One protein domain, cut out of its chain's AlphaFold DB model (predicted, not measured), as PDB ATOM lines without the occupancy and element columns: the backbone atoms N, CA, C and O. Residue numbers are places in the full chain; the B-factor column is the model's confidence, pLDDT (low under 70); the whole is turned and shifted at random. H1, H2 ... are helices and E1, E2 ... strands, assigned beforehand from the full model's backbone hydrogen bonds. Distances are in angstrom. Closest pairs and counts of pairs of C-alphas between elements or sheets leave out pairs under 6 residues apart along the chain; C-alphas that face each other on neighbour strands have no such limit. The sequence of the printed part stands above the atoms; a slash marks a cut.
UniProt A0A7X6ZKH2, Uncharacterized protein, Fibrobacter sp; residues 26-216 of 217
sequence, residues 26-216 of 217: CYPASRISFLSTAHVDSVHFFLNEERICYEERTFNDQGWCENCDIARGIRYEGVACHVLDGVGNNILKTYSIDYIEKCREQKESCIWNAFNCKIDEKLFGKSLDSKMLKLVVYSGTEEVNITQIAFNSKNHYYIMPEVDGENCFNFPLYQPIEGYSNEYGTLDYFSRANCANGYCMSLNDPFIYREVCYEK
ATOM      1  N   CYS A  26     -44.220  37.875 -39.354       79.31
ATOM      2  CA  CYS A  26     -44.265  37.219 -38.053       79.31
ATOM      3  C   CYS A  26     -43.674  38.115 -36.962       79.31
ATOM      4  O   CYS A  26     -42.674  38.797 -37.175       79.31
ATOM      5  N   TYR A  27     -44.310  38.102 -35.794       77.94
ATOM      6  CA  TYR A  27     -43.951  38.897 -34.623       77.94
ATOM      7  C   TYR A  27     -43.855  37.993 -33.393       77.94
ATOM      8  O   TYR A  27     -44.601  37.017 -33.327       77.94
ATOM      9  N   PRO A  28     -43.014  38.295 -32.391       75.50
ATOM     10  CA  PRO A  28     -42.956  37.508 -31.163       75.50
ATOM     11  C   PRO A  28     -44.323  37.382 -30.475       75.50
ATOM     12  O   PRO A  28     -45.049  38.364 -30.305       75.50
ATOM     13  N   ALA A  29     -44.673  36.168 -30.043       73.19
ATOM     14  CA  ALA A  29     -45.906  35.876 -29.304       73.19
ATOM     15  C   ALA A  29     -45.795  36.282 -27.822       73.19
ATOM     16  O   ALA A  29     -45.935  35.458 -26.917       73.19
ATOM     17  N   SER A  30     -45.494  37.554 -27.581       77.00
ATOM     18  CA  SER A  30     -45.040  38.052 -26.290       77.00
ATOM     19  C   SER A  30     -46.103  38.000 -25.187       77.00
ATOM     20  O   SER A  30     -47.198  38.564 -25.295       77.00
ATOM     21  N   ARG A  31     -45.752  37.365 -24.067       79.50
ATOM     22  CA  ARG A  31     -46.602  37.242 -22.878       79.50
ATOM     23  C   ARG A  31     -45.826  37.500 -21.596       79.50
ATOM     24  O   ARG A  31     -44.694  37.059 -21.427       79.50
ATOM     25  N   ILE A  32     -46.466  38.178 -20.657       82.31
ATOM     26  CA  ILE A  32     -45.932  38.443 -19.324       82.31
ATOM     27  C   ILE A  32     -46.942  37.904 -18.316       82.31
ATOM     28  O   ILE A  32     -48.133  38.198 -18.403       82.31
ATOM     29  N   SER A  33     -46.472  37.111 -17.367       83.12
ATOM     30  CA  SER A  33     -47.270  36.498 -16.314       83.12
ATOM     31  C   SER A  33     -46.638  36.824 -14.971       83.12
ATOM     32  O   SER A  33     -45.550  36.347 -14.665       83.12
ATOM     33  N   PHE A  34     -47.317  37.621 -14.159       87.50
ATOM     34  CA  PHE A  34     -46.980  37.768 -12.752       87.50
ATOM     35  C   PHE A  34     -47.742  36.709 -11.946       87.50
ATOM     36  O   PHE A  34     -48.964  36.605 -12.071       87.50
ATOM     37  N   LEU A  35     -47.027  35.922 -11.145       86.38
ATOM     38  CA  LEU A  35     -47.575  34.863 -10.299       86.38
ATOM     39  C   LEU A  35     -47.177  35.110  -8.846       86.38
ATOM     40  O   LEU A  35     -46.006  35.357  -8.571       86.38
ATOM     41  N   SER A  36     -48.119  34.993  -7.912       87.56
ATOM     42  CA  SER A  36     -47.801  35.027  -6.482       87.56
ATOM     43  C   SER A  36     -48.729  34.134  -5.665       87.56
ATOM     44  O   SER A  36     -49.934  34.115  -5.906       87.56
ATOM     45  N   THR A  37     -48.178  33.398  -4.700       87.12
ATOM     46  CA  THR A  37     -48.962  32.654  -3.699       87.12
ATOM     47  C   THR A  37     -49.552  33.582  -2.637       87.12
ATOM     48  O   THR A  37     -50.567  33.259  -2.018       87.12
ATOM     49  N   ALA A  38     -48.953  34.761  -2.454       88.38
ATOM     50  CA  ALA A  38     -49.493  35.817  -1.618       88.38
ATOM     51  C   ALA A  38     -50.682  36.508  -2.301       88.38
ATOM     52  O   ALA A  38     -50.850  36.483  -3.525       88.38
ATOM     53  N   HIS A  39     -51.520  37.147  -1.487       87.31
ATOM     54  CA  HIS A  39     -52.616  37.957  -1.994       87.31
ATOM     55  C   HIS A  39     -52.080  39.225  -2.673       87.31
ATOM     56  O   HIS A  39     -51.234  39.931  -2.122       87.31
ATOM     57  N   VAL A  40     -52.588  39.502  -3.870       89.88
ATOM     58  CA  VAL A  40     -52.269  40.679  -4.683       89.88
ATOM     59  C   VAL A  40     -53.589  41.198  -5.235       89.88
ATOM     60  O   VAL A  40     -54.363  40.416  -5.781       89.88
ATOM     61  N   ASP A  41     -53.846  42.494  -5.078       89.88
ATOM     62  CA  ASP A  41     -55.088  43.132  -5.527       89.88
ATOM     63  C   ASP A  41     -55.056  43.420  -7.026       89.88
ATOM     64  O   ASP A  41     -56.049  43.268  -7.734       89.88
ATOM     65  N   SER A  42     -53.908  43.889  -7.520       90.69
ATOM     66  CA  SER A  42     -53.734  44.195  -8.935       90.69
ATOM     67  C   SER A  42     -52.268  44.299  -9.329       90.69
ATOM     68  O   SER A  42     -51.389  44.589  -8.513       90.69
ATOM     69  N   VAL A  43     -52.016  44.094 -10.620       91.62
ATOM     70  CA  VAL A  43     -50.709  44.292 -11.244       91.62
ATOM     71  C   VAL A  43     -50.888  45.147 -12.485       91.62
ATOM     72  O   VAL A  43     -51.705  44.846 -13.359       91.62
ATOM     73  N   HIS A  44     -50.120  46.227 -12.574       92.44
ATOM     74  CA  HIS A  44     -50.088  47.096 -13.741       92.44
ATOM     75  C   HIS A  44     -48.777  46.911 -14.502       92.44
ATOM     76  O   HIS A  44     -47.695  46.991 -13.921       92.44
ATOM     77  N   PHE A  45     -48.884  46.695 -15.812       89.31
ATOM     78  CA  PHE A  45     -47.754  46.458 -16.704       89.31
ATOM     79  C   PHE A  45     -47.408  47.736 -17.467       89.31
ATOM     80  O   PHE A  45     -48.287  48.384 -18.041       89.31
ATOM     81  N   PHE A  46     -46.125  48.086 -17.496       87.88
ATOM     82  CA  PHE A  46     -45.618  49.257 -18.200       87.88
ATOM     83  C   PHE A  46     -44.418  48.888 -19.067       87.88
ATOM     84  O   PHE A  46     -43.494  48.210 -18.617       87.88
ATOM     85  N   LEU A  47     -44.404  49.399 -20.294       82.19
ATOM     86  CA  LEU A  47     -43.268  49.306 -21.205       82.19
ATOM     87  C   LEU A  47     -42.770  50.707 -21.536       82.19
ATOM     88  O   LEU A  47     -43.467  51.460 -22.213       82.19
ATOM     89  N   ASN A  48     -41.555  51.048 -21.098       79.12
ATOM     90  CA  ASN A  48     -41.000  52.406 -21.221       79.12
ATOM     91  C   ASN A  48     -41.977  53.481 -20.697       79.12
ATOM     92  O   ASN A  48     -42.268  54.452 -21.390       79.12
ATOM     93  N   GLU A  49     -42.515  53.265 -19.491       83.25
ATOM     94  CA  GLU A  49     -43.525  54.112 -18.827       83.25
ATOM     95  C   GLU A  49     -44.900  54.206 -19.533       83.25
ATOM     96  O   GLU A  49     -45.817  54.838 -19.011       83.25
ATOM     97  N   GLU A  50     -45.103  53.536 -20.671       86.12
ATOM     98  CA  GLU A  50     -46.418  53.399 -21.307       86.12
ATOM     99  C   GLU A  50     -47.172  52.226 -20.669       86.12
ATOM    100  O   GLU A  50     -46.698  51.087 -20.715       86.12
ATOM    101  N   ARG A  51     -48.341  52.484 -20.062       87.62
ATOM    102  CA  ARG A  51     -49.190  51.415 -19.516       87.62
ATOM    103  C   ARG A  51     -49.695  50.538 -20.658       87.62
ATOM    104  O   ARG A  51     -50.289  51.032 -21.613       87.62
ATOM    105  N   ILE A  52     -49.517  49.235 -20.508       86.50
ATOM    106  CA  ILE A  52     -49.986  48.216 -21.444       86.50
ATOM    107  C   ILE A  52     -50.901  47.221 -20.732       86.50
ATOM    108  O   ILE A  52     -50.974  47.214 -19.502       86.50
ATOM    109  N   CYS A  53     -51.596  46.383 -21.508       85.62
ATOM    110  CA  CYS A  53     -52.451  45.319 -20.978       85.62
ATOM    111  C   CYS A  53     -53.441  45.828 -19.928       85.62
ATOM    112  O   CYS A  53     -53.422  45.422 -18.769       85.62
ATOM    113  N   TYR A  54     -54.276  46.778 -20.340       84.00
ATOM    114  CA  TYR A  54     -55.393  47.283 -19.545       84.00
ATOM    115  C   TYR A  54     -56.750  46.930 -20.166       84.00
ATOM    116  O   TYR A  54     -57.768  47.100 -19.505       84.00
ATOM    117  N   GLU A  55     -56.763  46.438 -21.408       82.62
ATOM    118  CA  GLU A  55     -57.966  45.961 -22.087       82.62
ATOM    119  C   GLU A  55     -58.292  44.550 -21.580       82.62
ATOM    120  O   GLU A  55     -57.431  43.666 -21.582       82.62
ATOM    121  N   GLU A  56     -59.518  44.333 -21.116       81.19
ATOM    122  CA  GLU A  56     -60.005  43.004 -20.730       81.19
ATOM    123  C   GLU A  56     -60.468  42.228 -21.964       81.19
ATOM    124  O   GLU A  56     -60.859  42.827 -22.967       81.19
ATOM    125  N   ARG A  57     -60.450  40.889 -21.913       79.94
ATOM    126  CA  ARG A  57     -61.059  40.086 -22.986       79.94
ATOM    127  C   ARG A  57     -62.568  40.247 -22.960       79.94
ATOM    128  O   ARG A  57     -63.191  39.976 -21.936       79.94
ATOM    129  N   THR A  58     -63.143  40.581 -24.104       82.00
ATOM    130  CA  THR A  58     -64.585  40.479 -24.320       82.00
ATOM    131  C   THR A  58     -64.881  39.212 -25.103       82.00
ATOM    132  O   THR A  58     -64.104  38.818 -25.974       82.00
ATOM    133  N   PHE A  59     -65.982  38.544 -24.769       81.25
ATOM    134  CA  PHE A  59     -66.397  37.308 -25.420       81.25
ATOM    135  C   PHE A  59     -67.810  37.462 -25.966       81.25
ATOM    136  O   PHE A  59     -68.676  37.995 -25.273       81.25
ATOM    137  N   ASN A  60     -68.041  36.959 -27.177       83.62
ATOM    138  CA  ASN A  60     -69.386  36.858 -27.729       83.62
ATOM    139  C   ASN A  60     -70.161  35.687 -27.103       83.62
ATOM    140  O   ASN A  60     -69.606  34.865 -26.369       83.62
ATOM    141  N   ASP A  61     -71.441  35.563 -27.457       85.06
ATOM    142  CA  ASP A  61     -72.333  34.496 -26.974       85.06
ATOM    143  C   ASP A  61     -71.843  33.072 -27.307       85.06
ATOM    144  O   ASP A  61     -72.304  32.095 -26.719       85.06
ATOM    145  N   GLN A  62     -70.916  32.929 -28.258       82.44
ATOM    146  CA  GLN A  62     -70.306  31.654 -28.639       82.44
ATOM    147  C   GLN A  62     -68.979  31.381 -27.907       82.44
ATOM    148  O   GLN A  62     -68.346  30.355 -28.156       82.44
ATOM    149  N   GLY A  63     -68.555  32.273 -27.007       74.31
ATOM    150  CA  GLY A  63     -67.324  32.144 -26.229       74.31
ATOM    151  C   GLY A  63     -66.047  32.499 -26.996       74.31
ATOM    152  O   GLY A  63     -64.952  32.220 -26.504       74.31
ATOM    153  N   TRP A  64     -66.151  33.112 -28.180       74.62
ATOM    154  CA  TRP A  64     -64.991  33.617 -28.916       74.62
ATOM    155  C   TRP A  64     -64.613  35.006 -28.428       74.62
ATOM    156  O   TRP A  64     -65.477  35.844 -28.184       74.62
ATOM    157  N   CYS A  65     -63.312  35.246 -28.311       79.62
ATOM    158  CA  CYS A  65     -62.788  36.542 -27.911       79.62
ATOM    159  C   CYS A  65     -62.989  37.567 -29.036       79.62
ATOM    160  O   CYS A  65     -62.407  37.417 -30.107       79.62
ATOM    161  N   GLU A  66     -63.787  38.605 -28.797       84.25
ATOM    162  CA  GLU A  66     -64.158  39.588 -29.825       84.25
ATOM    163  C   GLU A  66     -63.061  40.620 -30.074       84.25
ATOM    164  O   GLU A  66     -62.901  41.107 -31.190       84.25
ATOM    165  N   ASN A  67     -62.302  40.967 -29.035       82.50
ATOM    166  CA  ASN A  67     -61.268  41.993 -29.118       82.50
ATOM    167  C   ASN A  67     -59.849  41.427 -29.254       82.50
ATOM    168  O   ASN A  67     -58.889  42.197 -29.261       82.50
ATOM    169  N   CYS A  68     -59.693  40.107 -29.383       77.69
ATOM    170  CA  CYS A  68     -58.372  39.480 -29.402       77.69
ATOM    171  C   CYS A  68     -57.495  39.880 -30.595       77.69
ATOM    172  O   CYS A  68     -56.275  39.864 -30.451       77.69
ATOM    173  N   ASP A  69     -58.106  40.268 -31.717       74.38
ATOM    174  CA  ASP A  69     -57.404  40.627 -32.958       74.38
ATOM    175  C   ASP A  69     -57.195  42.143 -33.127       74.38
ATOM    176  O   ASP A  69     -56.624  42.585 -34.122       74.38
ATOM    177  N   ILE A  70     -57.687  42.955 -32.185       80.25
ATOM    178  CA  ILE A  70     -57.601  44.427 -32.243       80.25
ATOM    179  C   ILE A  70     -56.987  45.052 -30.987       80.25
ATOM    180  O   ILE A  70     -56.501  46.184 -31.044       80.25
ATOM    181  N   ALA A  71     -56.992  44.335 -29.862       81.06
ATOM    182  CA  ALA A  71     -56.390  44.792 -28.621       81.06
ATOM    183  C   ALA A  71     -54.861  44.749 -28.719       81.06
ATOM    184  O   ALA A  71     -54.267  43.734 -29.085       81.06
ATOM    185  N   ARG A  72     -54.201  45.844 -28.329       82.56
ATOM    186  CA  ARG A  72     -52.723  45.916 -28.333       82.56
ATOM    187  C   ARG A  72     -52.122  45.084 -27.209       82.56
ATOM    188  O   ARG A  72     -50.996  44.596 -27.307       82.56
ATOM    189  N   GLY A  73     -52.864  44.976 -26.111       81.81
ATOM    190  CA  GLY A  73     -52.462  44.216 -24.948       81.81
ATOM    191  C   GLY A  73     -53.671  43.820 -24.121       81.81
ATOM    192  O   GLY A  73     -54.452  44.673 -23.708       81.81
ATOM    193  N   ILE A  74     -53.782  42.532 -23.830       79.75
ATOM    194  CA  ILE A  74     -54.930  41.951 -23.143       79.75
ATOM    195  C   ILE A  74     -54.528  41.543 -21.732       79.75
ATOM    196  O   ILE A  74     -53.650  40.688 -21.555       79.75
ATOM    197  N   ARG A  75     -55.219  42.115 -20.743       83.75
ATOM    198  CA  ARG A  75     -55.179  41.675 -19.346       83.75
ATOM    199  C   ARG A  75     -56.115  40.497 -19.159       83.75
ATOM    200  O   ARG A  75     -57.250  40.508 -19.632       83.75
ATOM    201  N   TYR A  76     -55.660  39.502 -18.416       80.25
ATOM    202  CA  TYR A  76     -56.573  38.554 -17.799       80.25
ATOM    203  C   TYR A  76     -55.995  38.020 -16.496       80.25
ATOM    204  O   TYR A  76     -54.777  37.876 -16.328       80.25
ATOM    205  N   GLU A  77     -56.903  37.724 -15.582       83.75
ATOM    206  CA  GLU A  77     -56.595  37.297 -14.228       83.75
ATOM    207  C   GLU A  77     -57.190  35.934 -13.961       83.75
ATOM    208  O   GLU A  77     -58.172  35.520 -14.583       83.75
ATOM    209  N   GLY A  78     -56.571  35.219 -13.039       82.38
ATOM    210  CA  GLY A  78     -57.049  33.914 -12.660       82.38
ATOM    211  C   GLY A  78     -56.220  33.311 -11.554       82.38
ATOM    212  O   GLY A  78     -55.342  33.947 -10.972       82.38
ATOM    213  N   VAL A  79     -56.498  32.045 -11.304       82.25
ATOM    214  CA  VAL A  79     -55.726  31.224 -10.387       82.25
ATOM    215  C   VAL A  79     -54.893  30.259 -11.205       82.25
ATOM    216  O   VAL A  79     -55.414  29.610 -12.111       82.25
ATOM    217  N   ALA A  80     -53.604  30.173 -10.904       80.94
ATOM    218  CA  ALA A  80     -52.727  29.180 -11.490       80.94
ATOM    219  C   ALA A  80     -52.367  28.090 -10.479       80.94
ATOM    220  O   ALA A  80     -52.227  28.361  -9.291       80.94
ATOM    221  N   CYS A  81     -52.213  26.861 -10.954       78.19
ATOM    222  CA  CYS A  81     -51.706  25.725 -10.188       78.19
ATOM    223  C   CYS A  81     -51.146  24.676 -11.152       78.19
ATOM    224  O   CYS A  81     -51.492  24.675 -12.339       78.19
ATOM    225  N   HIS A  82     -50.293  23.781 -10.657       75.62
ATOM    226  CA  HIS A  82     -49.929  22.596 -11.429       75.62
ATOM    227  C   HIS A  82     -51.074  21.588 -11.405       75.62
ATOM    228  O   HIS A  82     -51.727  21.395 -10.378       75.62
ATOM    229  N   VAL A  83     -51.318  20.969 -12.555       70.44
ATOM    230  CA  VAL A  83     -52.235  19.843 -12.697       70.44
ATOM    231  C   VAL A  83     -51.577  18.731 -13.496       70.44
ATOM    232  O   VAL A  83     -50.868  18.999 -14.461       70.44
ATOM    233  N   LEU A  84     -51.857  17.483 -13.129       69.06
ATOM    234  CA  LEU A  84     -51.542  16.333 -13.969       69.06
ATOM    235  C   LEU A  84     -52.442  16.319 -15.213       69.06
ATOM    236  O   LEU A  84     -53.671  16.347 -15.099       69.06
ATOM    237  N   ASP A  85     -51.841  16.280 -16.400       64.12
ATOM    238  CA  ASP A  85     -52.573  16.052 -17.644       64.12
ATOM    239  C   ASP A  85     -52.991  14.574 -17.802       64.12
ATOM    240  O   ASP A  85     -52.644  13.708 -16.997       64.12
ATOM    241  N   GLY A  86     -53.760  14.269 -18.854       57.53
ATOM    242  CA  GLY A  86     -54.238  12.906 -19.134       57.53
ATOM    243  C   GLY A  86     -53.135  11.876 -19.426       57.53
ATOM    244  O   GLY A  86     -53.448  10.701 -19.610       57.53
ATOM    245  N   VAL A  87     -51.871  12.302 -19.477       60.81
ATOM    246  CA  VAL A  87     -50.677  11.480 -19.717       60.81
ATOM    247  C   VAL A  87     -49.758  11.463 -18.479       60.81
ATOM    248  O   VAL A  87     -48.740  10.777 -18.478       60.81
ATOM    249  N   GLY A  88     -50.142  12.145 -17.392       61.50
ATOM    250  CA  GLY A  88     -49.406  12.180 -16.128       61.50
ATOM    251  C   GLY A  88     -48.336  13.273 -16.031       61.50
ATOM    252  O   GLY A  88     -47.502  13.201 -15.130       61.50
ATOM    253  N   ASN A  89     -48.347  14.277 -16.914       62.84
ATOM    254  CA  ASN A  89     -47.397  15.393 -16.862       62.84
ATOM    255  C   ASN A  89     -47.909  16.519 -15.965       62.84
ATOM    256  O   ASN A  89     -49.082  16.881 -16.038       62.84
ATOM    257  N   ASN A  90     -47.024  17.130 -15.178       63.06
ATOM    258  CA  ASN A  90     -47.367  18.293 -14.360       63.06
ATOM    259  C   ASN A  90     -47.336  19.571 -15.192       63.06
ATOM    260  O   ASN A  90     -46.270  20.060 -15.546       63.06
ATOM    261  N   ILE A  91     -48.503  20.162 -15.435       67.62
ATOM    262  CA  ILE A  91     -48.619  21.394 -16.206       67.62
ATOM    263  C   ILE A  91     -49.235  22.528 -15.390       67.62
ATOM    264  O   ILE A  91     -50.311  22.388 -14.819       67.62
ATOM    265  N   LEU A  92     -48.566  23.682 -15.353       71.88
ATOM    266  CA  LEU A  92     -49.148  24.930 -14.865       71.88
ATOM    267  C   LEU A  92     -50.347  25.334 -15.739       71.88
ATOM    268  O   LEU A  92     -50.210  25.692 -16.912       71.88
ATOM    269  N   LYS A  93     -51.540  25.324 -15.153       73.12
ATOM    270  CA  LYS A  93     -52.766  25.824 -15.778       73.12
ATOM    271  C   LYS A  93     -53.229  27.074 -15.063       73.12
ATOM    272  O   LYS A  93     -53.199  27.125 -13.843       73.12
ATOM    273  N   THR A  94     -53.695  28.057 -15.831       73.94
ATOM    274  CA  THR A  94     -54.437  29.204 -15.304       73.94
ATOM    275  C   THR A  94     -55.919  28.999 -15.577       73.94
ATOM    276  O   THR A  94     -56.315  28.760 -16.717       73.94
ATOM    277  N   TYR A  95     -56.727  29.115 -14.536       71.12
ATOM    278  CA  TYR A  95     -58.178  29.015 -14.567       71.12
ATOM    279  C   TYR A  95     -58.793  30.362 -14.195       71.12
ATOM    280  O   TYR A  95     -58.177  31.133 -13.458       71.12
ATOM    281  N   SER A  96     -60.013  30.647 -14.663       70.69
ATOM    282  CA  SER A  96     -60.766  31.751 -14.064       70.69
ATOM    283  C   SER A  96     -61.016  31.448 -12.584       70.69
ATOM    284  O   SER A  96     -61.009  30.285 -12.164       70.69
ATOM    285  N   ILE A  97     -61.226  32.496 -11.792       67.81
ATOM    286  CA  ILE A  97     -61.396  32.366 -10.342       67.81
ATOM    287  C   ILE A  97     -62.573  31.445  -9.970       67.81
ATOM    288  O   ILE A  97     -62.496  30.719  -8.984       67.81
ATOM    289  N   ASP A  98     -63.597  31.375 -10.824       66.62
ATOM    290  CA  ASP A  98     -64.770  30.508 -10.652       66.62
ATOM    291  C   ASP A  98     -64.449  29.006 -10.762       66.62
ATOM    292  O   ASP A  98     -65.218  28.169 -10.292       66.62
ATOM    293  N   TYR A  99     -63.303  28.637 -11.347       68.31
ATOM    294  CA  TYR A  99     -62.849  27.246 -11.487       68.31
ATOM    295  C   TYR A  99     -61.707  26.880 -10.521       68.31
ATOM    296  O   TYR A  99     -61.027  25.870 -10.727       68.31
ATOM    297  N   ILE A 100     -61.512  27.660  -9.451       73.56
ATOM    298  CA  ILE A 100     -60.443  27.469  -8.453       73.56
ATOM    299  C   ILE A 100     -60.459  26.091  -7.768       73.56
ATOM    300  O   ILE A 100     -59.404  25.596  -7.373       73.56
ATOM    301  N   GLU A 101     -61.619  25.436  -7.654       73.50
ATOM    302  CA  GLU A 101     -61.735  24.126  -6.994       73.50
ATOM    303  C   GLU A 101     -60.864  23.050  -7.655       73.50
ATOM    304  O   GLU A 101     -60.268  22.233  -6.957       73.50
ATOM    305  N   LYS A 102     -60.654  23.126  -8.978       69.75
ATOM    306  CA  LYS A 102     -59.748  22.210  -9.694       69.75
ATOM    307  C   LYS A 102     -58.306  22.293  -9.191       69.75
ATOM    308  O   LYS A 102     -57.607  21.287  -9.164       69.75
ATOM    309  N   CYS A 103     -57.867  23.482  -8.776       74.38
ATOM    310  CA  CYS A 103     -56.552  23.661  -8.170       74.38
ATOM    311  C   CYS A 103     -56.495  23.120  -6.740       74.38
ATOM    312  O   CYS A 103     -55.470  22.589  -6.326       74.38
ATOM    313  N   ARG A 104     -57.592  23.222  -5.982       73.06
ATOM    314  CA  ARG A 104     -57.657  22.786  -4.576       73.06
ATOM    315  C   ARG A 104     -57.671  21.269  -4.409       73.06
ATOM    316  O   ARG A 104     -57.246  20.767  -3.372       73.06
ATOM    317  N   GLU A 105     -58.130  20.539  -5.420       72.25
ATOM    318  CA  GLU A 105     -58.070  19.073  -5.440       72.25
ATOM    319  C   GLU A 105     -56.617  18.551  -5.436       72.25
ATOM    320  O   GLU A 105     -56.350  17.458  -4.927       72.25
ATOM    321  N   GLN A 106     -55.662  19.348  -5.929       63.88
ATOM    322  CA  GLN A 106     -54.243  19.001  -6.038       63.88
ATOM    323  C   GLN A 106     -53.497  19.434  -4.764       63.88
ATOM    324  O   GLN A 106     -52.879  20.493  -4.704       63.88
ATOM    325  N   LYS A 107     -53.566  18.613  -3.708       58.34
ATOM    326  CA  LYS A 107     -53.046  18.941  -2.359       58.34
ATOM    327  C   LYS A 107     -51.542  19.243  -2.267       58.34
ATOM    328  O   LYS A 107     -51.102  19.733  -1.233       58.34
ATOM    329  N   GLU A 108     -50.758  18.919  -3.291       61.88
ATOM    330  CA  GLU A 108     -49.288  18.931  -3.239       61.88
ATOM    331  C   GLU A 108     -48.649  20.103  -4.002       61.88
ATOM    332  O   GLU A 108     -47.427  20.202  -4.053       61.88
ATOM    333  N   SER A 109     -49.448  21.001  -4.592       71.31
ATOM    334  CA  SER A 109     -48.953  22.082  -5.456       71.31
ATOM    335  C   SER A 109     -49.289  23.470  -4.916       71.31
ATOM    336  O   SER A 109     -50.327  23.673  -4.286       71.31
ATOM    337  N   CYS A 110     -48.437  24.453  -5.212       79.75
ATOM    338  CA  CYS A 110     -48.770  25.846  -4.945       79.75
ATOM    339  C   CYS A 110     -49.944  26.316  -5.808       79.75
ATOM    340  O   CYS A 110     -50.141  25.878  -6.945       79.75
ATOM    341  N   ILE A 111     -50.707  27.243  -5.238       82.88
ATOM    342  CA  ILE A 111     -51.796  27.949  -5.900       82.88
ATOM    343  C   ILE A 111     -51.388  29.418  -5.962       82.88
ATOM    344  O   ILE A 111     -51.086  30.019  -4.932       82.88
ATOM    345  N   TRP A 112     -51.372  29.986  -7.162       85.81
ATOM    346  CA  TRP A 112     -50.964  31.366  -7.403       85.81
ATOM    347  C   TRP A 112     -52.132  32.216  -7.877       85.81
ATOM    348  O   TRP A 112     -52.924  31.789  -8.715       85.81
ATOM    349  N   ASN A 113     -52.161  33.469  -7.440       87.19
ATOM    350  CA  ASN A 113     -52.845  34.533  -8.157       87.19
ATOM    351  C   ASN A 113     -52.034  34.853  -9.416       87.19
ATOM    352  O   ASN A 113     -50.828  35.104  -9.335       87.19
ATOM    353  N   ALA A 114     -52.684  34.804 -10.573       86.88
ATOM    354  CA  ALA A 114     -52.043  34.962 -11.868       86.88
ATOM    355  C   ALA A 114     -52.569  36.204 -12.584       86.88
ATOM    356  O   ALA A 114     -53.738  36.263 -12.962       86.88
ATOM    357  N   PHE A 115     -51.673  37.150 -12.843       88.94
ATOM    358  CA  PHE A 115     -51.942  38.376 -13.587       88.94
ATOM    359  C   PHE A 115     -51.182  38.310 -14.897       88.94
ATOM    360  O   PHE A 115     -49.953  38.231 -14.915       88.94
ATOM    361  N   ASN A 116     -51.905  38.301 -16.007       85.12
ATOM    362  CA  ASN A 116     -51.312  38.026 -17.301       85.12
ATOM    363  C   ASN A 116     -51.559  39.162 -18.282       85.12
ATOM    364  O   ASN A 116     -52.621  39.781 -18.299       85.12
ATOM    365  N   CYS A 117     -50.573  39.355 -19.143       85.75
ATOM    366  CA  CYS A 117     -50.536  40.356 -20.184       85.75
ATOM    367  C   CYS A 117     -50.086  39.676 -21.479       85.75
ATOM    368  O   CYS A 117     -48.934  39.256 -21.596       85.75
ATOM    369  N   LYS A 118     -51.010  39.513 -22.432       82.00
ATOM    370  CA  LYS A 118     -50.696  39.090 -23.809       82.00
ATOM    371  C   LYS A 118     -50.518  40.350 -24.646       82.00
ATOM    372  O   LYS A 118     -51.426  41.175 -24.645       82.00
ATOM    373  N   ILE A 119     -49.399  40.483 -25.348       82.31
ATOM    374  CA  ILE A 119     -49.087  41.651 -26.177       82.31
ATOM    375  C   ILE A 119     -49.072  41.217 -27.638       82.31
ATOM    376  O   ILE A 119     -48.469  40.204 -27.981       82.31
ATOM    377  N   ASP A 120     -49.727  41.999 -28.488       80.06
ATOM    378  CA  ASP A 120     -49.610  41.877 -29.936       80.06
ATOM    379  C   ASP A 120     -48.609  42.936 -30.422       80.06
ATOM    380  O   ASP A 120     -48.917  44.130 -30.470       80.06
ATOM    381  N   GLU A 121     -47.376  42.520 -30.730       81.06
ATOM    382  CA  GLU A 121     -46.316  43.453 -31.135       81.06
ATOM    383  C   GLU A 121     -46.606  44.147 -32.474       81.06
ATOM    384  O   GLU A 121     -46.156  45.283 -32.666       81.06
ATOM    385  N   LYS A 122     -47.406  43.530 -33.360       82.44
ATOM    386  CA  LYS A 122     -47.839  44.145 -34.621       82.44
ATOM    387  C   LYS A 122     -48.775  45.315 -34.348       82.44
ATOM    388  O   LYS A 122     -48.531  46.425 -34.819       82.44
ATOM    389  N   LEU A 123     -49.824  45.089 -33.558       81.19
ATOM    390  CA  LEU A 123     -50.801  46.128 -33.208       81.19
ATOM    391  C   LEU A 123     -50.202  47.203 -32.298       81.19
ATOM    392  O   LEU A 123     -50.588  48.374 -32.362       81.19
ATOM    393  N   PHE A 124     -49.248  46.819 -31.452       80.81
ATOM    394  CA  PHE A 124     -48.497  47.754 -30.624       80.81
ATOM    395  C   PHE A 124     -47.474  48.569 -31.433       80.81
ATOM    396  O   PHE A 124     -47.114  49.679 -31.028       80.81
ATOM    397  N   GLY A 125     -47.018  48.042 -32.575       79.44
ATOM    398  CA  GLY A 125     -46.086  48.690 -33.499       79.44
ATOM    399  C   GLY A 125     -44.671  48.871 -32.942       79.44
ATOM    400  O   GLY A 125     -43.914  49.704 -33.441       79.44
ATOM    401  N   LYS A 126     -44.317  48.162 -31.862       76.19
ATOM    402  CA  LYS A 126     -43.027  48.287 -31.168       76.19
ATOM    403  C   LYS A 126     -42.593  46.920 -30.637       76.19
ATOM    404  O   LYS A 126     -43.362  46.288 -29.918       76.19
ATOM    405  N   SER A 127     -41.343  46.537 -30.893       74.12
ATOM    406  CA  SER A 127     -40.761  45.313 -30.327       74.12
ATOM    407  C   SER A 127     -40.468  45.443 -28.827       74.12
ATOM    408  O   SER A 127     -40.135  46.536 -28.344       74.12
ATOM    409  N   LEU A 128     -40.585  44.332 -28.093       70.50
ATOM    410  CA  LEU A 128     -40.276  44.262 -26.663       70.50
ATOM    411  C   LEU A 128     -38.779  44.166 -26.346       70.50
ATOM    412  O   LEU A 128     -38.370  44.634 -25.284       70.50
ATOM    413  N   ASP A 129     -37.957  43.676 -27.277       62.44
ATOM    414  CA  ASP A 129     -36.518  43.422 -27.072       62.44
ATOM    415  C   ASP A 129     -35.694  44.684 -26.743       62.44
ATOM    416  O   ASP A 129     -34.556  44.606 -26.286       62.44
ATOM    417  N   SER A 130     -36.263  45.877 -26.951       54.19
ATOM    418  CA  SER A 130     -35.617  47.173 -26.685       54.19
ATOM    419  C   SER A 130     -36.146  47.900 -25.443       54.19
ATOM    420  O   SER A 130     -35.751  49.042 -25.184       54.19
ATOM    421  N   LYS A 131     -37.073  47.290 -24.696       64.69
ATOM    422  CA  LYS A 131     -37.843  47.982 -23.657       64.69
ATOM    423  C   LYS A 131     -37.575  47.450 -22.262       64.69
ATOM    424  O   LYS A 131     -37.354  46.263 -22.050       64.69
ATOM    425  N   MET A 132     -37.671  48.354 -21.293       73.06
ATOM    426  CA  MET A 132     -37.655  48.001 -19.879       73.06
ATOM    427  C   MET A 132     -39.093  47.749 -19.429       73.06
ATOM    428  O   MET A 132     -39.924  48.663 -19.473       73.06
ATOM    429  N   LEU A 133     -39.386  46.521 -18.997       80.06
ATOM    430  CA  LEU A 133     -40.635  46.228 -18.301       80.06
ATOM    431  C   LEU A 133     -40.557  46.762 -16.870       80.06
ATOM    432  O   LEU A 133     -39.601  46.501 -16.130       80.06
ATOM    433  N   LYS A 134     -41.602  47.499 -16.503       87.31
ATOM    434  CA  LYS A 134     -41.908  47.909 -15.139       87.31
ATOM    435  C   LYS A 134     -43.251  47.307 -14.747       87.31
ATOM    436  O   LYS A 134     -44.218  47.401 -15.503       87.31
ATOM    437  N   LEU A 135     -43.309  46.705 -13.567       89.56
ATOM    438  CA  LEU A 135     -44.554  46.268 -12.951       89.56
ATOM    439  C   LEU A 135     -44.804  47.086 -11.700       89.56
ATOM    440  O   LEU A 135     -43.878  47.364 -10.940       89.56
ATOM    441  N   VAL A 136     -46.064  47.435 -11.492       92.38
ATOM    442  CA  VAL A 136     -46.535  48.024 -10.243       92.38
ATOM    443  C   VAL A 136     -47.511  47.037  -9.629       92.38
ATOM    444  O   VAL A 136     -48.540  46.732 -10.236       92.38
ATOM    445  N   VAL A 137     -47.139  46.486  -8.478       91.94
ATOM    446  CA  VAL A 137     -47.886  45.450  -7.761       91.94
ATOM    447  C   VAL A 137     -48.530  46.087  -6.537       91.94
ATOM    448  O   VAL A 137     -47.832  46.714  -5.740       91.94
ATOM    449  N   TYR A 138     -49.840  45.909  -6.394       92.00
ATOM    450  CA  TYR A 138     -50.615  46.403  -5.259       92.00
ATOM    451  C   TYR A 138     -51.061  45.235  -4.378       92.00
ATOM    452  O   TYR A 138     -51.680  44.290  -4.875       92.00
ATOM    453  N   SER A 139     -50.756  45.300  -3.081       87.81
ATOM    454  CA  SER A 139     -51.246  44.363  -2.062       87.81
ATOM    455  C   SER A 139     -51.652  45.140  -0.806       87.81
ATOM    456  O   SER A 139     -50.817  45.641  -0.051       87.81
ATOM    457  N   GLY A 140     -52.955  45.318  -0.610       87.19
ATOM    458  CA  GLY A 140     -53.515  46.209   0.394       87.19
ATOM    459  C   GLY A 140     -53.043  47.652   0.198       87.19
ATOM    460  O   GLY A 140     -53.331  48.297  -0.808       87.19
ATOM    461  N   THR A 141     -52.323  48.182   1.188       84.31
ATOM    462  CA  THR A 141     -51.732  49.531   1.131       84.31
ATOM    463  C   THR A 141     -50.312  49.550   0.569       84.31
ATOM    464  O   THR A 141     -49.727  50.627   0.451       84.31
ATOM    465  N   GLU A 142     -49.727  48.389   0.284       87.69
ATOM    466  CA  GLU A 142     -48.358  48.283  -0.209       87.69
ATOM    467  C   GLU A 142     -48.325  48.396  -1.736       87.69
ATOM    468  O   GLU A 142     -49.067  47.716  -2.448       87.69
ATOM    469  N   GLU A 143     -47.438  49.260  -2.233       90.25
ATOM    470  CA  GLU A 143     -47.095  49.377  -3.648       90.25
ATOM    471  C   GLU A 143     -45.641  48.942  -3.834       90.25
ATOM    472  O   GLU A 143     -44.725  49.532  -3.252       90.25
ATOM    473  N   VAL A 144     -45.422  47.938  -4.683       87.69
ATOM    474  CA  VAL A 144     -44.081  47.492  -5.058       87.69
ATOM    475  C   VAL A 144     -43.847  47.753  -6.537       87.69
ATOM    476  O   VAL A 144     -44.552  47.247  -7.408       87.69
ATOM    477  N   ASN A 145     -42.807  48.536  -6.817       85.31
ATOM    478  CA  ASN A 145     -42.343  48.816  -8.167       85.31
ATOM    479  C   ASN A 145     -41.236  47.830  -8.543       85.31
ATOM    480  O   ASN A 145     -40.167  47.853  -7.944       85.31
ATOM    481  N   ILE A 146     -41.460  46.984  -9.543       82.25
ATOM    482  CA  ILE A 146     -40.465  46.034 -10.055       82.25
ATOM    483  C   ILE A 146     -39.968  46.576 -11.391       82.25
ATOM    484  O   ILE A 146     -40.721  46.651 -12.358       82.25
ATOM    485  N   THR A 147     -38.703  46.974 -11.447       70.25
ATOM    486  CA  THR A 147     -38.053  47.520 -12.647       70.25
ATOM    487  C   THR A 147     -36.833  46.680 -12.994       70.25
ATOM    488  O   THR A 147     -36.167  46.212 -12.078       70.25
ATOM    489  N   GLN A 148     -36.485  46.602 -14.285       62.75
ATOM    490  CA  GLN A 148     -35.297  45.918 -14.843       62.75
ATOM    491  C   GLN A 148     -35.485  44.471 -15.302       62.75
ATOM    492  O   GLN A 148     -34.605  43.629 -15.141       62.75
ATOM    493  N   ILE A 149     -36.590  44.202 -15.989       63.34
ATOM    494  CA  ILE A 149     -36.731  42.948 -16.722       63.34
ATOM    495  C   ILE A 149     -36.350  43.203 -18.178       63.34
ATOM    496  O   ILE A 149     -37.129  43.768 -18.945       63.34
ATOM    497  N   ALA A 150     -35.115  42.842 -18.530       58.47
ATOM    498  CA  ALA A 150     -34.680  42.810 -19.918       58.47
ATOM    499  C   ALA A 150     -35.318  41.600 -20.609       58.47
ATOM    500  O   ALA A 150     -35.096  40.459 -20.191       58.47
ATOM    501  N   PHE A 151     -36.090  41.865 -21.662       60.84
ATOM    502  CA  PHE A 151     -36.590  40.846 -22.574       60.84
ATOM    503  C   PHE A 151     -35.383  40.234 -23.295       60.84
ATOM    504  O   PHE A 151     -34.692  40.910 -24.049       60.84
ATOM    505  N   ASN A 152     -35.049  38.979 -22.997       53.53
ATOM    506  CA  ASN A 152     -33.897  38.288 -23.576       53.53
ATOM    507  C   ASN A 152     -34.323  37.347 -24.709       53.53
ATOM    508  O   ASN A 152     -33.924  36.183 -24.723       53.53
ATOM    509  N   SER A 153     -35.115  37.852 -25.667       51.12
ATOM    510  CA  SER A 153     -35.634  37.119 -26.842       51.12
ATOM    511  C   SER A 153     -36.495  35.886 -26.524       51.12
ATOM    512  O   SER A 153     -36.739  35.039 -27.384       51.12
ATOM    513  N   LYS A 154     -36.944  35.762 -25.270       58.69
ATOM    514  CA  LYS A 154     -37.944  34.775 -24.859       58.69
ATOM    515  C   LYS A 154     -39.322  35.385 -25.086       58.69
ATOM    516  O   LYS A 154     -39.503  36.583 -24.919       58.69
ATOM    517  N   ASN A 155     -40.313  34.592 -25.460       66.50
ATOM    518  CA  ASN A 155     -41.625  35.149 -25.824       66.50
ATOM    519  C   ASN A 155     -42.638  35.010 -24.679       66.50
ATOM    520  O   ASN A 155     -43.760  35.492 -24.771       66.50
ATOM    521  N   HIS A 156     -42.236  34.425 -23.545       73.25
ATOM    522  CA  HIS A 156     -43.046  34.375 -22.330       73.25
ATOM    523  C   HIS A 156     -42.187  34.576 -21.081       73.25
ATOM    524  O   HIS A 156     -41.201  33.877 -20.870       73.25
ATOM    525  N   TYR A 157     -42.592  35.521 -20.238       76.69
ATOM    526  CA  TYR A 157     -41.920  35.891 -19.001       76.69
ATOM    527  C   TYR A 157     -42.805  35.587 -17.805       76.69
ATOM    528  O   TYR A 157     -43.897  36.141 -17.688       76.69
ATOM    529  N   TYR A 158     -42.317  34.750 -16.894       80.00
ATOM    530  CA  TYR A 158     -42.927  34.579 -15.581       80.00
ATOM    531  C   TYR A 158     -42.174  35.415 -14.559       80.00
ATOM    532  O   TYR A 158     -40.950  35.349 -14.503       80.00
ATOM    533  N   ILE A 159     -42.896  36.182 -13.756       84.19
ATOM    534  CA  ILE A 159     -42.356  37.036 -12.702       84.19
ATOM    535  C   ILE A 159     -43.040  36.616 -11.417       84.19
ATOM    536  O   ILE A 159     -44.266  36.572 -11.361       84.19
ATOM    537  N   MET A 160     -42.266  36.279 -10.399       86.00
ATOM    538  CA  MET A 160     -42.814  35.766  -9.147       86.00
ATOM    539  C   MET A 160     -41.939  36.153  -7.960       86.00
ATOM    540  O   MET A 160     -40.749  36.426  -8.160       86.00
ATOM    541  N   PRO A 161     -42.492  36.181  -6.735       86.94
ATOM    542  CA  PRO A 161     -41.690  36.320  -5.532       86.94
ATOM    543  C   PRO A 161     -40.571  35.279  -5.488       86.94
ATOM    544  O   PRO A 161     -40.774  34.114  -5.844       86.94
ATOM    545  N   GLU A 162     -39.404  35.680  -4.995       84.94
ATOM    546  CA  GLU A 162     -38.266  34.781  -4.779       84.94
ATOM    547  C   GLU A 162     -38.690  33.544  -3.981       84.94
ATOM    548  O   GLU A 162     -38.442  32.413  -4.402       84.94
ATOM    549  N   VAL A 163     -39.427  33.766  -2.894       82.75
ATOM    550  CA  VAL A 163     -39.922  32.716  -1.997       82.75
ATOM    551  C   VAL A 163     -40.837  31.699  -2.687       82.75
ATOM    552  O   VAL A 163     -40.816  30.523  -2.327       82.75
ATOM    553  N   ASP A 164     -41.596  32.112  -3.702       79.12
ATOM    554  CA  ASP A 164     -42.512  31.222  -4.422       79.12
ATOM    555  C   ASP A 164     -41.739  30.325  -5.389       79.12
ATOM    556  O   ASP A 164     -41.968  29.119  -5.448       79.12
ATOM    557  N   GLY A 165     -40.769  30.891  -6.109       69.81
ATOM    558  CA  GLY A 165     -39.963  30.143  -7.072       69.81
ATOM    559  C   GLY A 165     -39.180  28.971  -6.467       69.81
ATOM    560  O   GLY A 165     -38.996  27.954  -7.128       69.81
ATOM    561  N   GLU A 166     -38.737  29.096  -5.212       69.88
ATOM    562  CA  GLU A 166     -37.989  28.045  -4.494       69.88
ATOM    563  C   GLU A 166     -38.891  26.893  -4.043       69.88
ATOM    564  O   GLU A 166     -38.516  25.726  -4.145       69.88
ATOM    565  N   ASN A 167     -40.081  27.229  -3.542       72.19
ATOM    566  CA  ASN A 167     -40.970  26.274  -2.887       72.19
ATOM    567  C   ASN A 167     -41.941  25.596  -3.855       72.19
ATOM    568  O   ASN A 167     -42.440  24.513  -3.560       72.19
ATOM    569  N   CYS A 168     -42.221  26.229  -4.993       74.75
ATOM    570  CA  CYS A 168     -43.364  25.861  -5.813       74.75
ATOM    571  C   CYS A 168     -43.033  25.300  -7.202       74.75
ATOM    572  O   CYS A 168     -43.946  24.846  -7.882       74.75
ATOM    573  N   PHE A 169     -41.770  25.341  -7.641       66.44
ATOM    574  CA  PHE A 169     -41.357  24.961  -9.003       66.44
ATOM    575  C   PHE A 169     -40.204  23.948  -9.029       66.44
ATOM    576  O   PHE A 169     -39.317  24.009  -9.881       66.44
ATOM    577  N   ASN A 170     -40.199  23.003  -8.089       60.31
ATOM    578  CA  ASN A 170     -39.180  21.959  -8.016       60.31
ATOM    579  C   ASN A 170     -39.819  20.578  -8.206       60.31
ATOM    580  O   ASN A 170     -39.967  19.807  -7.257       60.31
ATOM    581  N   PHE A 171     -40.253  20.294  -9.436       56.91
ATOM    582  CA  PHE A 171     -40.890  19.025  -9.780       56.91
ATOM    583  C   PHE A 171     -39.856  18.035 -10.338       56.91
ATOM    584  O   PHE A 171     -38.920  18.439 -11.032       56.91
ATOM    585  N   PRO A 172     -39.987  16.729 -10.048       49.34
ATOM    586  CA  PRO A 172     -39.105  15.721 -10.617       49.34
ATOM    587  C   PRO A 172     -39.267  15.684 -12.146       49.34
ATOM    588  O   PRO A 172     -40.279  15.222 -12.664       49.34
ATOM    589  N   LEU A 173     -38.248  16.188 -12.848       47.47
ATOM    590  CA  LEU A 173     -38.084  16.172 -14.305       47.47
ATOM    591  C   LEU A 173     -38.362  14.782 -14.887       47.47
ATOM    592  O   LEU A 173     -37.517  13.899 -14.734       47.47
ATOM    593  N   TYR A 174     -39.457  14.597 -15.630       41.09
ATOM    594  CA  TYR A 174     -39.571  13.454 -16.537       41.09
ATOM    595  C   TYR A 174     -40.311  13.761 -17.853       41.09
ATOM    596  O   TYR A 174     -41.519  13.916 -17.894       41.09
ATOM    597  N   GLN A 175     -39.491  13.671 -18.910       35.59
ATOM    598  CA  GLN A 175     -39.733  13.352 -20.327       35.59
ATOM    599  C   GLN A 175     -40.174  14.461 -21.308       35.59
ATOM    600  O   GLN A 175     -41.253  15.025 -21.179       35.59
ATOM    601  N   PRO A 176     -39.381  14.711 -22.378       41.28
ATOM    602  CA  PRO A 176     -39.816  15.498 -23.524       41.28
ATOM    603  C   PRO A 176     -40.632  14.605 -24.467       41.28
ATOM    604  O   PRO A 176     -40.141  13.552 -24.877       41.28
ATOM    605  N   ILE A 177     -41.841  15.012 -24.858       30.91
ATOM    606  CA  ILE A 177     -42.561  14.363 -25.963       30.91
ATOM    607  C   ILE A 177     -43.185  15.419 -26.887       30.91
ATOM    608  O   ILE A 177     -43.947  16.280 -26.456       30.91
ATOM    609  N   GLU A 178     -42.849  15.316 -28.178       35.16
ATOM    610  CA  GLU A 178     -43.563  15.922 -29.307       35.16
ATOM    611  C   GLU A 178     -44.980  15.341 -29.412       35.16
ATOM    612  O   GLU A 178     -45.150  14.132 -29.570       35.16
ATOM    613  N   GLY A 179     -46.011  16.186 -29.404       26.03
ATOM    614  CA  GLY A 179     -47.368  15.728 -29.698       26.03
ATOM    615  C   GLY A 179     -48.432  16.792 -29.474       26.03
ATOM    616  O   GLY A 179     -48.544  17.356 -28.397       26.03
ATOM    617  N   TYR A 180     -49.194  17.064 -30.528       30.72
ATOM    618  CA  TYR A 180     -50.150  18.157 -30.693       30.72
ATOM    619  C   TYR A 180     -51.318  18.209 -29.689       30.72
ATOM    620  O   TYR A 180     -51.785  17.197 -29.174       30.72
ATOM    621  N   SER A 181     -51.881  19.422 -29.582       30.83
ATOM    622  CA  SER A 181     -53.086  19.846 -28.844       30.83
ATOM    623  C   SER A 181     -52.915  20.118 -27.345       30.83
ATOM    624  O   SER A 181     -53.512  19.475 -26.494       30.83
ATOM    625  N   ASN A 182     -52.108  21.132 -27.025       31.73
ATOM    626  CA  ASN A 182     -52.492  22.275 -26.180       31.73
ATOM    627  C   ASN A 182     -51.293  23.237 -26.103       31.73
ATOM    628  O   ASN A 182     -50.208  22.860 -25.682       31.73
ATOM    629  N   GLU A 183     -51.494  24.475 -26.541       40.06
ATOM    630  CA  GLU A 183     -50.490  25.483 -26.938       40.06
ATOM    631  C   GLU A 183     -49.649  26.097 -25.794       40.06
ATOM    632  O   GLU A 183     -49.226  27.247 -25.881       40.06
ATOM    633  N   TYR A 184     -49.416  25.379 -24.695       49.22
ATOM    634  CA  TYR A 184     -48.800  25.944 -23.492       49.22
ATOM    635  C   TYR A 184     -47.919  24.894 -22.811       49.22
ATOM    636  O   TYR A 184     -48.392  24.135 -21.966       49.22
ATOM    637  N   GLY A 185     -46.643  24.841 -23.194       43.72
ATOM    638  CA  GLY A 185     -45.637  24.123 -22.422       43.72
ATOM    639  C   GLY A 185     -45.382  24.856 -21.105       43.72
ATOM    640  O   GLY A 185     -45.366  26.088 -21.052       43.72
ATOM    641  N   THR A 186     -45.213  24.105 -20.029       46.75
ATOM    642  CA  THR A 186     -45.077  24.643 -18.674       46.75
ATOM    643  C   THR A 186     -43.665  24.465 -18.161       46.75
ATOM    644  O   THR A 186     -42.911  23.629 -18.645       46.75
ATOM    645  N   LEU A 187     -43.277  25.318 -17.218       52.34
ATOM    646  CA  LEU A 187     -41.953  25.250 -16.625       52.34
ATOM    647  C   LEU A 187     -41.960  24.172 -15.533       52.34
ATOM    648  O   LEU A 187     -42.605  24.356 -14.503       52.34
ATOM    649  N   ASP A 188     -41.233  23.076 -15.745       50.66
ATOM    650  CA  ASP A 188     -41.082  21.994 -14.747       50.66
ATOM    651  C   ASP A 188     -40.021  22.307 -13.679       50.66
ATOM    652  O   ASP A 188     -39.878  21.617 -12.672       50.66
ATOM    653  N   TYR A 189     -39.266  23.375 -13.913       59.06
ATOM    654  CA  TYR A 189     -38.231  23.919 -13.051       59.06
ATOM    655  C   TYR A 189     -38.453  25.434 -12.951       59.06
ATOM    656  O   TYR A 189     -39.151  26.010 -13.791       59.06
ATOM    657  N   PHE A 190     -37.817  26.121 -12.004       64.88
ATOM    658  CA  PHE A 190     -37.710  27.585 -12.003       64.88
ATOM    659  C   PHE A 190     -36.255  28.000 -11.814       64.88
ATOM    660  O   PHE A 190     -35.647  27.771 -10.772       64.88
ATOM    661  N   SER A 191     -35.685  28.619 -12.845       71.94
ATOM    662  CA  SER A 191     -34.389  29.287 -12.760       71.94
ATOM    663  C   SER A 191     -34.604  30.794 -12.676       71.94
ATOM    664  O   SER A 191     -35.425  31.348 -13.399       71.94
ATOM    665  N   ARG A 192     -33.882  31.463 -11.774       77.69
ATOM    666  CA  ARG A 192     -34.048  32.896 -11.501       77.69
ATOM    667  C   ARG A 192     -33.082  33.745 -12.316       77.69
ATOM    668  O   ARG A 192     -31.890  33.446 -12.359       77.69
ATOM    669  N   ALA A 193     -33.573  34.850 -12.864       76.62
ATOM    670  CA  ALA A 193     -32.754  35.966 -13.328       76.62
ATOM    671  C   ALA A 193     -33.415  37.309 -13.040       76.62
ATOM    672  O   ALA A 193     -34.608  37.379 -12.745       76.62
ATOM    673  N   ASN A 194     -32.618  38.372 -13.191       77.75
ATOM    674  CA  ASN A 194     -33.075  39.761 -13.174       77.75
ATOM    675  C   ASN A 194     -33.952  40.072 -11.947       77.75
ATOM    676  O   ASN A 194     -35.022  40.660 -12.073       77.75
ATOM    677  N   CYS A 195     -33.518  39.608 -10.770       82.88
ATOM    678  CA  CYS A 195     -34.269  39.767  -9.533       82.88
ATOM    679  C   CYS A 195     -34.201  41.209  -9.024       82.88
ATOM    680  O   CYS A 195     -33.122  41.800  -8.962       82.88
ATOM    681  N   ALA A 196     -35.347  41.756  -8.633       84.56
ATOM    682  CA  ALA A 196     -35.478  43.098  -8.090       84.56
ATOM    683  C   ALA A 196     -36.633  43.148  -7.083       84.56
ATOM    684  O   ALA A 196     -37.718  42.630  -7.339       84.56
ATOM    685  N   ASN A 197     -36.402  43.802  -5.941       86.75
ATOM    686  CA  ASN A 197     -37.407  44.021  -4.892       86.75
ATOM    687  C   ASN A 197     -38.100  42.734  -4.402       86.75
ATOM    688  O   ASN A 197     -39.286  42.752  -4.092       86.75
ATOM    689  N   GLY A 198     -37.361  41.621  -4.331       86.94
ATOM    690  CA  GLY A 198     -37.869  40.326  -3.862       86.94
ATOM    691  C   GLY A 198     -38.640  39.522  -4.910       86.94
ATOM    692  O   GLY A 198     -39.221  38.491  -4.574       86.94
ATOM    693  N   TYR A 199     -38.646  39.966  -6.169       87.06
ATOM    694  CA  TYR A 199     -39.253  39.264  -7.297       87.06
ATOM    695  C   TYR A 199     -38.189  38.894  -8.321       87.06
ATOM    696  O   TYR A 199     -37.305  39.694  -8.617       87.06
ATOM    697  N   CYS A 200     -38.314  37.711  -8.913       81.94
ATOM    698  CA  CYS A 200     -37.432  37.237  -9.970       81.94
ATOM    699  C   CYS A 200     -38.215  36.870 -11.219       81.94
ATOM    700  O   CYS A 200     -39.362  36.419 -11.165       81.94
ATOM    701  N   MET A 201     -37.532  36.990 -12.350       80.19
ATOM    702  CA  MET A 201     -37.993  36.455 -13.615       80.19
ATOM    703  C   MET A 201     -37.554  34.993 -13.763       80.19
ATOM    704  O   MET A 201     -36.425  34.640 -13.413       80.19
ATOM    705  N   SER A 202     -38.428  34.160 -14.328       75.06
ATOM    706  CA  SER A 202     -38.065  32.817 -14.777       75.06
ATOM    707  C   SER A 202     -37.176  32.881 -16.014       75.06
ATOM    708  O   SER A 202     -37.496  33.562 -16.987       75.06
ATOM    709  N   LEU A 203     -36.094  32.112 -16.008       64.56
ATOM    710  CA  LEU A 203     -35.225  31.878 -17.159       64.56
ATOM    711  C   LEU A 203     -35.672  30.691 -18.025       64.56
ATOM    712  O   LEU A 203     -35.060  30.451 -19.068       64.56
ATOM    713  N   ASN A 204     -36.695  29.933 -17.632       56.53
ATOM    714  CA  ASN A 204     -37.059  28.715 -18.353       56.53
ATOM    715  C   ASN A 204     -37.862  29.015 -19.634       56.53
ATOM    716  O   ASN A 204     -38.647  29.958 -19.676       56.53
ATOM    717  N   ASP A 205     -37.654  28.201 -20.670       53.34
ATOM    718  CA  ASP A 205     -38.502  28.127 -21.870       53.34
ATOM    719  C   ASP A 205     -39.274  26.804 -21.823       53.34
ATOM    720  O   ASP A 205     -38.676  25.777 -21.491       53.34
ATOM    721  N   PRO A 206     -40.577  26.800 -22.163       51.69
ATOM    722  CA  PRO A 206     -40.913  26.196 -23.448       51.69
ATOM    723  C   PRO A 206     -42.135  26.868 -24.095       51.69
ATOM    724  O   PRO A 206     -43.237  26.318 -24.107       51.69
ATOM    725  N   PHE A 207     -41.953  28.056 -24.678       49.50
ATOM    726  CA  PHE A 207     -42.948  28.562 -25.620       49.50
ATOM    727  C   PHE A 207     -42.689  27.927 -26.994       49.50
ATOM    728  O   PHE A 207     -41.687  28.218 -27.649       49.50
ATOM    729  N   ILE A 208     -43.565  27.006 -27.407       49.66
ATOM    730  CA  ILE A 208     -43.432  26.279 -28.681       49.66
ATOM    731  C   ILE A 208     -43.678  27.230 -29.866       49.66
ATOM    732  O   ILE A 208     -42.967  27.166 -30.867       49.66
ATOM    733  N   TYR A 209     -44.624  28.165 -29.730       53.88
ATOM    734  CA  TYR A 209     -44.961  29.146 -30.765       53.88
ATOM    735  C   TYR A 209     -44.250  30.466 -30.540       53.88
ATOM    736  O   TYR A 209     -44.800  31.399 -29.964       53.88
ATOM    737  N   ARG A 210     -43.007  30.555 -31.005       65.00
ATOM    738  CA  ARG A 210     -42.216  31.777 -30.849       65.00
ATOM    739  C   ARG A 210     -42.910  32.993 -31.471       65.00
ATOM    740  O   ARG A 210     -42.749  34.094 -30.964       65.00
ATOM    741  N   GLU A 211     -43.706  32.806 -32.511       72.12
ATOM    742  CA  GLU A 211     -44.214  33.915 -33.304       72.12
ATOM    743  C   GLU A 211     -45.713  33.790 -33.593       72.12
ATOM    744  O   GLU A 211     -46.259  32.689 -33.683       72.12
ATOM    745  N   VAL A 212     -46.362  34.940 -33.762       74.06
ATOM    746  CA  VAL A 212     -47.681  35.105 -34.373       74.06
ATOM    747  C   VAL A 212     -47.466  35.692 -35.763       74.06
ATOM    748  O   VAL A 212     -46.840  36.741 -35.910       74.06
ATOM    749  N   CYS A 213     -47.974  35.004 -36.782       79.75
ATOM    750  CA  CYS A 213     -47.791  35.366 -38.182       79.75
ATOM    751  C   CYS A 213     -49.091  35.895 -38.787       79.75
ATOM    752  O   CYS A 213     -50.156  35.311 -38.602       79.75
ATOM    753  N   TYR A 214     -48.986  36.976 -39.551       77.94
ATOM    754  CA  TYR A 214     -50.103  37.629 -40.226       77.94
ATOM    755  C   TYR A 214     -49.860  37.620 -41.724       77.94
ATOM    756  O   TYR A 214     -48.727  37.822 -42.152       77.94
ATOM    757  N   GLU A 215     -50.907  37.447 -42.526       78.94
ATOM    758  CA  GLU A 215     -50.795  37.614 -43.975       78.94
ATOM    759  C   GLU A 215     -50.297  39.030 -44.313       78.94
ATOM    760  O   GLU A 215     -50.744  40.026 -43.727       78.94
ATOM    761  N   LYS A 216     -49.339  39.117 -45.243       74.19
ATOM    762  CA  LYS A 216     -48.902  40.389 -45.823       74.19
ATOM    763  C   LYS A 216     -49.977  40.851 -46.809       74.19
ATOM    764  O   LYS A 216     -50.207  40.178 -47.811       74.19
TER     765      LYS A 216
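What this domain is: This is residues 26 to 216 of the 217 residues of an uncharacterized protein of Fibrobacter sp (UniProt A0A7X6ZKH2). Two sheets make a sandwich, partly face to face, their strands crossed at 55 degrees: a broad, strongly twisted sheet of seven strands, E6 E5 E7 E2 E10 E12 E11, and a smaller one of four, E4 E3 E8 E9. Two short helices, H1 and H3, pack on the broad sheet, E1 and E13 pair as a small third sheet away from the core, and residues 176 to 182 of the long loop after H3 stick out. The printed part has 191 residues with three named helices and thirteen named strands, in the order E1 E2 E3 E4 E5 E6 H1 E7 H2 E8 E9 E10 H3 E11 E12 E13; the broad sheet is mixed, the other two antiparallel. The class is mostly strand, and the whole is compact, with a radius of gyration of the C-alphas of 16.4 A and spans of 43 by 41 by 34 A.

How they stand to each other: Begin at E1, residues 26 to 28, antiparallel to E13, residues 211 to 215, with N 27 and O 212 2.9 A apart. E1 runs on at 20 degrees into E2, residues 31 to 36, an inner strand of the broad sheet. Its antiparallel neighbour is E7, residues 111 to 119, with N 34 and O 115 2.8 A apart. Next comes E5, residues 73 to 84, antiparallel to E7, with N 78 and O 114 3.0 A apart. E5 bends by 66 degrees at residue 77 and forms a hairpin with the edge strand E6, residues 90 to 95, where N 93 and O 81 are 2.9 A apart. The other neighbour of E2 is E10, residues 156 to 161, parallel to it, with N 33 and O 157 2.8 A apart. E10 is the antiparallel neighbour of E12, residues 199 to 202, with N 200 and O 160 2.9 A apart, and E12 forms a hairpin with the edge strand E11, residues 192 to 196, with N 193 and O 201 2.9 A apart. In the smaller sheet, E3, residues 42 to 47, forms a hairpin with the edge strand E4, residues 50 to 52, with N 52 and O 45 2.9 A apart. E3 is also antiparallel to E8, residues 132 to 139, with N 44 and O 136 2.9 A apart; E8 and the edge strand E9, residues 142 to 150, are a hairpin, with N 137 and O 144 2.9 A apart. Across the sandwich, the closest C-alphas of E3 and E7, those of Val 43 and Phe 115, are 6.5 A apart. H1, residues 101 to 104, is on the broad sheet at a height of 8.1 A, only just over E5, with 3 of its 4 C-alphas there. H3, residues 162 to 168, is on it too, at a height of 7.1 A, over none of its strands, but only just, with 2 C-alphas on E10. E6, H1, E7 and E10, H3, E11 are split strand-helix-strand units, each with another strand between its two strands, E5 and E12, and each crossover is right-handed. H2, residues 121 to 124, is on neither sheet of the sandwich. H3 has 2 of 3 O i to N i+4 pairs within hydrogen-bond range; H1 and H2 are too short for such a pair.

Where its parts are: Find C-alpha 26 at (-44.265, 37.219, -38.053), where E1 begins. E2 measures 16.6 A, E3 16.9 A, and E5, the longest strand, 30.0 A from C-alpha 73 at (-52.462, 44.216, -24.948). E7 and E9 each measure 24.6 A, E8 22.7 A, E10 17.0 A and H3 10.3 A. E13 ends at C-alpha 215, (-50.795, 37.614, -43.975).

The domain as a whole: The C-alphas farthest apart are those of Lys 107 and Lys 216, 48.6 A. The printed part has no cut. Two links are long: E4 to E5, residues 53 to 72, and H3 to E11, residues 169 to 191. The mean pLDDT of the printed part is 73.3, with 58 residues under 70, among them residues 169 to 190 and 203 to 210.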